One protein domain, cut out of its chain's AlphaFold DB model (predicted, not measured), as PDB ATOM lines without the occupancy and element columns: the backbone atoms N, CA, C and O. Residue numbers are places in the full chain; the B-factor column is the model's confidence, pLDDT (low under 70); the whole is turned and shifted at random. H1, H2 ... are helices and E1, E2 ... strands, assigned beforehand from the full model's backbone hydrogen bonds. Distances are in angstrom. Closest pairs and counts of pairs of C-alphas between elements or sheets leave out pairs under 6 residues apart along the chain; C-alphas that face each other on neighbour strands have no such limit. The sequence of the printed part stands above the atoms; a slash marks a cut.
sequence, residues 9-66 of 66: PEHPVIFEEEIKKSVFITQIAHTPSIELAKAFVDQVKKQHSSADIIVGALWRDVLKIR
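What this domain is: This is residues 9 to 66 of the 66 residues of the protein "Hypothetidal protein" of Vibrio maritimus (UniProt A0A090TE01). A two-stranded hairpin, E1 and E2, makes one long arm, and a single helix, H1, folds back after it; the unnamed stretch after H1 turns back again, and its residues 61 to 66 stick out as a tail. The printed part has 58 residues, with under half in named elements, in the order E1, E2, H1, and is mixed, helices and strands. It is loose, with a radius of gyration of the C-alphas of 13.4 A, and elongated, spanning 41 by 24 by 22 A.

Where its parts are: E1, residues 13 to 19, is 19.2 A long and begins at C-alpha 13 (51.431, 58.218, 33.524). E2, residues 22 to 28, is 19.5 A long. H1, residues 34 to 47, is 19.9 A long and ends at C-alpha 47 (48.009, 67.937, 22.358).

How they stand to each other: E1 and E2 form an antiparallel hairpin at 163 degrees, with N 15 and O 26 within hydrogen-bond range at 2.8 A. A tight link of 5 residues joins E2 to H1. E1 and H1 are apart. In H1 every O i to N i+4 pair is within hydrogen-bond range.

The domain as a whole: The farthest C-alphas, Lys 21 and Arg 66, are 42.2 A apart. The printed part has no cut. Residues 59 to 66 are under pLDDT 70.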
ATOM      1  N   PRO A   9      59.230  55.829  36.527       77.25
ATOM      2  CA  PRO A   9      58.103  55.285  35.789       77.25
ATOM      3  C   PRO A   9      58.595  54.650  34.480       77.25
ATOM      4  O   PRO A   9      59.219  55.326  33.663       77.25
ATOM      5  N   GLU A  10      58.306  53.360  34.275       79.69
ATOM      6  CA  GLU A  10      58.619  52.650  33.021       79.69
ATOM      7  C   GLU A  10      57.783  53.165  31.841       79.69
ATOM      8  O   GLU A  10      58.235  53.161  30.695       79.69
ATOM      9  N   HIS A  11      56.577  53.659  32.122       83.56
ATOM     10  CA  HIS A  11      55.655  54.201  31.131       83.56
ATOM     11  C   HIS A  11      55.151  55.590  31.534       83.56
ATOM     12  O   HIS A  11      55.074  55.890  32.727       83.56
ATOM     13  N   PRO A  12      54.783  56.444  30.559       85.44
ATOM     14  CA  PRO A  12      54.119  57.704  30.849       85.44
ATOM     15  C   PRO A  12      52.823  57.470  31.628       85.44
ATOM     16  O   PRO A  12      52.014  56.617  31.266       85.44
ATOM     17  N   VAL A  13      52.626  58.247  32.685       88.31
ATOM     18  CA  VAL A  13      51.431  58.218  33.524       88.31
ATOM     19  C   VAL A  13      50.623  59.472  33.238       88.31
ATOM     20  O   VAL A  13      51.160  60.579  33.263       88.31
ATOM     21  N   ILE A  14      49.333  59.293  32.970       89.69
ATOM     22  CA  ILE A  14      48.378  60.380  32.774       89.69
ATOM     23  C   ILE A  14      47.325  60.257  33.864       89.69
ATOM     24  O   ILE A  14      46.792  59.173  34.101       89.69
ATOM     25  N   PHE A  15      47.052  61.366  34.531       89.62
ATOM     26  CA  PHE A  15      46.034  61.463  35.556       89.62
ATOM     27  C   PHE A  15      45.153  62.670  35.272       89.62
ATOM     28  O   PHE A  15      45.659  63.765  35.032       89.62
ATOM     29  N   GLU A  16      43.846  62.459  35.291       91.38
ATOM     30  CA  GLU A  16      42.850  63.485  35.010       91.38
ATOM     31  C   GLU A  16      41.925  63.606  36.213       91.38
ATOM     32  O   GLU A  16      41.382  62.610  36.692       91.38
ATOM     33  N   GLU A  17      41.756  64.825  36.708       92.75
ATOM     34  CA  GLU A  17      40.897  65.114  37.848       92.75
ATOM     35  C   GLU A  17      40.033  66.337  37.552       92.75
ATOM     36  O   GLU A  17      40.525  67.378  37.113       92.75
ATOM     37  N   GLU A  18      38.730  66.224  37.806       91.81
ATOM     38  CA  GLU A  18      37.823  67.362  37.732       91.81
ATOM     39  C   GLU A  18      37.665  67.989  39.117       91.81
ATOM     40  O   GLU A  18      37.106  67.393  40.040       91.81
ATOM     41  N   ILE A  19      38.117  69.233  39.255       91.50
ATOM     42  CA  ILE A  19      38.002  70.000  40.493       91.50
ATOM     43  C   ILE A  19      37.143  71.225  40.202       91.50
ATOM     44  O   ILE A  19      37.560  72.151  39.508       91.50
ATOM     45  N   LYS A  20      35.927  71.253  40.762       84.81
ATOM     46  CA  LYS A  20      34.998  72.398  40.674       84.81
ATOM     47  C   LYS A  20      34.777  72.909  39.231       84.81
ATOM     48  O   LYS A  20      34.780  74.119  39.016       84.81
ATOM     49  N   LYS A  21      34.520  72.003  38.275       87.19
ATOM     50  CA  LYS A  21      34.314  72.262  36.827       87.19
ATOM     51  C   LYS A  21      35.568  72.622  36.022       87.19
ATOM     52  O   LYS A  21      35.457  72.906  34.833       87.19
ATOM     53  N   SER A  22      36.743  72.616  36.642       87.06
ATOM     54  CA  SER A  22      38.019  72.705  35.934       87.06
ATOM     55  C   SER A  22      38.625  71.313  35.810       87.06
ATOM     56  O   SER A  22      38.680  70.571  36.790       87.06
ATOM     57  N   VAL A  23      39.087  70.972  34.608       89.81
ATOM     58  CA  VAL A  23      39.773  69.704  34.338       89.81
ATOM     59  C   VAL A  23      41.271  69.913  34.509       89.81
ATOM     60  O   VAL A  23      41.871  70.754  33.837       89.81
ATOM     61  N   PHE A  24      41.875  69.143  35.405       89.75
ATOM     62  CA  PHE A  24      43.309  69.132  35.656       89.75
ATOM     63  C   PHE A  24      43.907  67.849  35.092       89.75
ATOM     64  O   PHE A  24      43.557  66.754  35.519       89.75
ATOM     65  N   ILE A  25      44.827  67.995  34.139       89.62
ATOM     66  CA  ILE A  25      45.506  66.875  33.484       89.62
ATOM     67  C   ILE A  25      46.975  66.897  33.905       89.62
ATOM     68  O   ILE A  25      47.720  67.813  33.558       89.62
ATOM     69  N   THR A  26      47.399  65.877  34.644       91.12
ATOM     70  CA  THR A  26      48.789  65.671  35.060       91.12
ATOM     71  C   THR A  26      49.414  64.585  34.195       91.12
ATOM     72  O   THR A  26      48.951  63.448  34.199       91.12
ATOM     73  N   GLN A  27      50.484  64.916  33.470       89.75
ATOM     74  CA  GLN A  27      51.241  63.947  32.675       89.75
ATOM     75  C   GLN A  27      52.674  63.844  33.190       89.75
ATOM     76  O   GLN A  27      53.384  64.847  33.283       89.75
ATOM     77  N   ILE A  28      53.105  62.627  33.504       88.75
ATOM     78  CA  ILE A  28      54.443  62.320  34.008       88.75
ATOM     79  C   ILE A  28      55.090  61.347  33.031       88.75
ATOM     80  O   ILE A  28      54.544  60.284  32.763       88.75
ATOM     81  N   ALA A  29      56.269  61.682  32.516       86.81
ATOM     82  CA  ALA A  29      57.034  60.806  31.636       86.81
ATOM     83  C   ALA A  29      58.502  60.775  32.056       86.81
ATOM     84  O   ALA A  29      59.073  61.796  32.454       86.81
ATOM     85  N   HIS A  30      59.130  59.604  31.944       86.62
ATOM     86  CA  HIS A  30      60.567  59.490  32.137       86.62
ATOM     87  C   HIS A  30      61.302  60.161  30.970       86.62
ATOM     88  O   HIS A  30      61.169  59.759  29.816       86.62
ATOM     89  N   THR A  31      62.072  61.205  31.274       85.50
ATOM     90  CA  THR A  31      62.842  61.966  30.285       85.50
ATOM     91  C   THR A  31      64.318  61.987  30.697       85.50
ATOM     92  O   THR A  31      64.706  62.768  31.565       85.50
ATOM     93  N   PRO A  32      65.170  61.128  30.102       81.56
ATOM     94  CA  PRO A  32      66.562  60.988  30.534       81.56
ATOM     95  C   PRO A  32      67.450  62.191  30.163       81.56
ATOM     96  O   PRO A  32      68.566  62.307  30.665       81.56
ATOM     97  N   SER A  33      66.982  63.112  29.309       83.62
ATOM     98  CA  SER A  33      67.717  64.322  28.924       83.62
ATOM     99  C   SER A  33      66.839  65.579  28.945       83.62
ATOM    100  O   SER A  33      65.613  65.519  28.852       83.62
ATOM    101  N   ILE A  34      67.484  66.751  29.034       84.81
ATOM    102  CA  ILE A  34      66.810  68.063  28.955       84.81
ATOM    103  C   ILE A  34      66.044  68.216  27.644       84.81
ATOM    104  O   ILE A  34      64.961  68.792  27.624       84.81
ATOM    105  N   GLU A  35      66.634  67.752  26.549       87.25
ATOM    106  CA  GLU A  35      66.071  67.899  25.210       87.25
ATOM    107  C   GLU A  35      64.779  67.096  25.081       87.25
ATOM    108  O   GLU A  35      63.775  67.632  24.618       87.25
ATOM    109  N   LEU A  36      64.769  65.864  25.601       85.06
ATOM    110  CA  LEU A  36      63.569  65.031  25.659       85.06
ATOM    111  C   LEU A  36      62.499  65.644  26.569       85.06
ATOM    112  O   LEU A  36      61.323  65.627  26.217       85.06
ATOM    113  N   ALA A  37      62.889  66.258  27.689       85.00
ATOM    114  CA  ALA A  37      61.951  66.971  28.556       85.00
ATOM    115  C   ALA A  37      61.303  68.180  27.860       85.00
ATOM    116  O   ALA A  37      60.097  68.397  27.989       85.00
ATOM    117  N   LYS A  38      62.075  68.960  27.094       86.38
ATOM    118  CA  LYS A  38      61.539  70.084  26.308       86.38
ATOM    119  C   LYS A  38      60.603  69.597  25.204       86.38
ATOM    120  O   LYS A  38      59.497  70.116  25.087       86.38
ATOM    121  N   ALA A  39      61.016  68.571  24.461       88.56
ATOM    122  CA  ALA A  39      60.194  67.958  23.421       88.56
ATOM    123  C   ALA A  39      58.866  67.424  23.985       88.56
ATOM    124  O   ALA A  39      57.820  67.616  23.367       88.56
ATOM    125  N   PHE A  40      58.892  66.831  25.183       87.94
ATOM    126  CA  PHE A  40      57.693  66.372  25.881       87.94
ATOM    127  C   PHE A  40      56.752  67.530  26.228       87.94
ATOM    128  O   PHE A  40      55.566  67.473  25.912       87.94
ATOM    129  N   VAL A  41      57.265  68.620  26.808       86.12
ATOM    130  CA  VAL A  41      56.441  69.806  27.102       86.12
ATOM    131  C   VAL A  41      55.827  70.383  25.823       86.12
ATOM    132  O   VAL A  41      54.649  70.738  25.819       86.12
ATOM    133  N   ASP A  42      56.583  70.452  24.728       88.69
ATOM    134  CA  ASP A  42      56.067  70.948  23.448       88.69
ATOM    135  C   ASP A  42      55.016  70.010  22.837       88.69
ATOM    136  O   ASP A  42      54.038  70.479  22.252       88.69
ATOM    137  N   GLN A  43      55.166  68.695  23.005       89.25
ATOM    138  CA  GLN A  43      54.154  67.712  22.621       89.25
ATOM    139  C   GLN A  43      52.866  67.893  23.434       89.25
ATOM    140  O   GLN A  43      51.789  67.982  22.844       89.25
ATOM    141  N   VAL A  44      52.970  68.016  24.761       88.19
ATOM    142  CA  VAL A  44      51.820  68.231  25.658       88.19
ATOM    143  C   VAL A  44      51.092  69.528  25.307       88.19
ATOM    144  O   VAL A  44      49.865  69.535  25.233       88.19
ATOM    145  N   LYS A  45      51.829  70.603  25.002       86.19
ATOM    146  CA  LYS A  45      51.252  71.878  24.542       86.19
ATOM    147  C   LYS A  45      50.472  71.752  23.240       86.19
ATOM    148  O   LYS A  45      49.423  72.370  23.103       86.19
ATOM    149  N   LYS A  46      50.974  70.969  22.283       88.06
ATOM    150  CA  LYS A  46      50.268  70.724  21.016       88.06
ATOM    151  C   LYS A  46      49.029  69.858  21.213       88.06
ATOM    152  O   LYS A  46      48.015  70.114  20.577       88.06
ATOM    153  N   GLN A  47      49.116  68.847  22.074       87.56
ATOM    154  CA  GLN A  47      48.009  67.937  22.358       87.56
ATOM    155  C   GLN A  47      46.870  68.633  23.114       87.56
ATOM    156  O   GLN A  47      45.707  68.383  22.821       87.56
ATOM    157  N   HIS A  48      47.208  69.530  24.043       86.06
ATOM    158  CA  HIS A  48      46.256  70.282  24.862       86.06
ATOM    159  C   HIS A  48      46.239  71.762  24.479       86.06
ATOM    160  O   HIS A  48      46.303  72.639  25.336       86.06
ATOM    161  N   SER A  49      46.147  72.058  23.181       83.62
ATOM    162  CA  SER A  49      46.127  73.442  22.683       83.62
ATOM    163  C   SER A  49      44.918  74.255  23.162       83.62
ATOM    164  O   SER A  49      44.917  75.475  23.046       83.62
ATOM    165  N   SER A  50      43.880  73.580  23.664       84.38
ATOM    166  CA  SER A  50      42.678  74.176  24.251       84.38
ATOM    167  C   SER A  50      42.764  74.375  25.767       84.38
ATOM    168  O   SER A  50      41.794  74.845  26.353       84.38
ATOM    169  N   ALA A  51      43.863  73.981  26.418       84.44
ATOM    170  CA  ALA A  51      44.033  74.189  27.851       84.44
ATOM    171  C   ALA A  51      44.383  75.652  28.148       84.44
ATOM    172  O   ALA A  51      45.271  76.227  27.516       84.44
ATOM    173  N   ASP A  52      43.729  76.234  29.152       80.62
ATOM    174  CA  ASP A  52      43.965  77.622  29.559       80.62
ATOM    175  C   ASP A  52      45.371  77.839  30.140       80.62
ATOM    176  O   ASP A  52      45.969  78.904  29.980       80.62
ATOM    177  N   ILE A  53      45.914  76.832  30.833       80.75
ATOM    178  CA  ILE A  53      47.216  76.896  31.504       80.75
ATOM    179  C   ILE A  53      47.942  75.558  31.344       80.75
ATOM    180  O   ILE A  53      47.378  74.497  31.595       80.75
ATOM    181  N   ILE A  54      49.232  75.621  30.996       80.12
ATOM    182  CA  ILE A  54      50.130  74.461  30.956       80.12
ATOM    183  C   ILE A  54      51.371  74.771  31.791       80.12
ATOM    184  O   ILE A  54      52.120  75.701  31.486       80.12
ATOM    185  N   VAL A  55      51.605  73.969  32.830       78.38
ATOM    186  CA  VAL A  55      52.769  74.081  33.719       78.38
ATOM    187  C   VAL A  55      53.618  72.822  33.582       78.38
ATOM    188  O   VAL A  55      53.109  71.712  33.695       78.38
ATOM    189  N   GLY A  56      54.919  72.990  33.331       78.00
ATOM    190  CA  GLY A  56      55.879  71.890  33.253       78.00
ATOM    191  C   GLY A  56      56.940  72.010  34.342       78.00
ATOM    192  O   GLY A  56      57.541  73.072  34.498       78.00
ATOM    193  N   ALA A  57      57.195  70.921  35.065       75.31
ATOM    194  CA  ALA A  57      58.279  70.818  36.036       75.31
ATOM    195  C   ALA A  57      59.243  69.699  35.620       75.31
ATOM    196  O   ALA A  57      58.815  68.592  35.298       75.31
ATOM    197  N   LEU A  58      60.546  69.989  35.627       71.44
ATOM    198  CA  LEU A  58      61.594  69.022  35.308       71.44
ATOM    199  C   LEU A  58      62.338  68.638  36.581       71.44
ATOM    200  O   LEU A  58      63.180  69.390  37.073       71.44
ATOM    201  N   TRP A  59      62.031  67.451  37.089       65.69
ATOM    202  CA  TRP A  59      62.699  66.873  38.245       65.69
ATOM    203  C   TRP A  59      63.971  66.182  37.763       65.69
ATOM    204  O   TRP A  59      63.943  65.069  37.247       65.69
ATOM    205  N   ARG A  60      65.097  66.883  37.870       59.50
ATOM    206  CA  ARG A  60      66.408  66.231  37.883       59.50
ATOM    207  C   ARG A  60      66.708  65.819  39.308       59.50
ATOM    208  O   ARG A  60      66.322  66.554  40.214       59.50
ATOM    209  N   ASP A  61      67.422  64.709  39.478       55.16
ATOM    210  CA  ASP A  61      67.989  64.302  40.763       55.16
ATOM    211  C   ASP A  61      68.484  65.527  41.538       55.16
ATOM    212  O   ASP A  61      69.477  66.169  41.175       55.16
ATOM    213  N   VAL A  62      67.772  65.865  42.614       45.62
ATOM    214  CA  VAL A  62      68.204  66.854  43.602       45.62
ATOM    215  C   VAL A  62      69.242  66.159  44.480       45.62
ATOM    216  O   VAL A  62      69.042  65.894  45.657       45.62
ATOM    217  N   LEU A  63      70.368  65.803  43.867       42.44
ATOM    218  CA  LEU A  63      71.572  65.319  44.535       42.44
ATOM    219  C   LEU A  63      72.722  66.290  44.260       42.44
ATOM    220  O   LEU A  63      73.857  65.910  44.000       42.44
ATOM    221  N   LYS A  64      72.406  67.586  44.310       42.97
ATOM    222  CA  LYS A  64      73.356  68.685  44.500       42.97
ATOM    223  C   LYS A  64      72.647  69.824  45.227       42.97
ATOM    224  O   LYS A  64      72.187  70.748  44.578       42.97
ATOM    225  N   ILE A  65      72.551  69.707  46.548       34.66
ATOM    226  CA  ILE A  65      72.496  70.751  47.598       34.66
ATOM    227  C   ILE A  65      72.539  69.924  48.902       34.66
ATOM    228  O   ILE A  65      71.698  69.054  49.085       34.66
ATOM    229  N   ARG A  66      73.707  69.827  49.550       37.88
ATOM    230  CA  ARG A  66      74.108  70.627  50.723       37.88
ATOM    231  C   ARG A  66      73.159  70.477  51.904       37.88
ATOM    232  O   ARG A  66      72.032  70.995  51.801       37.88
TER     233      ARG A  66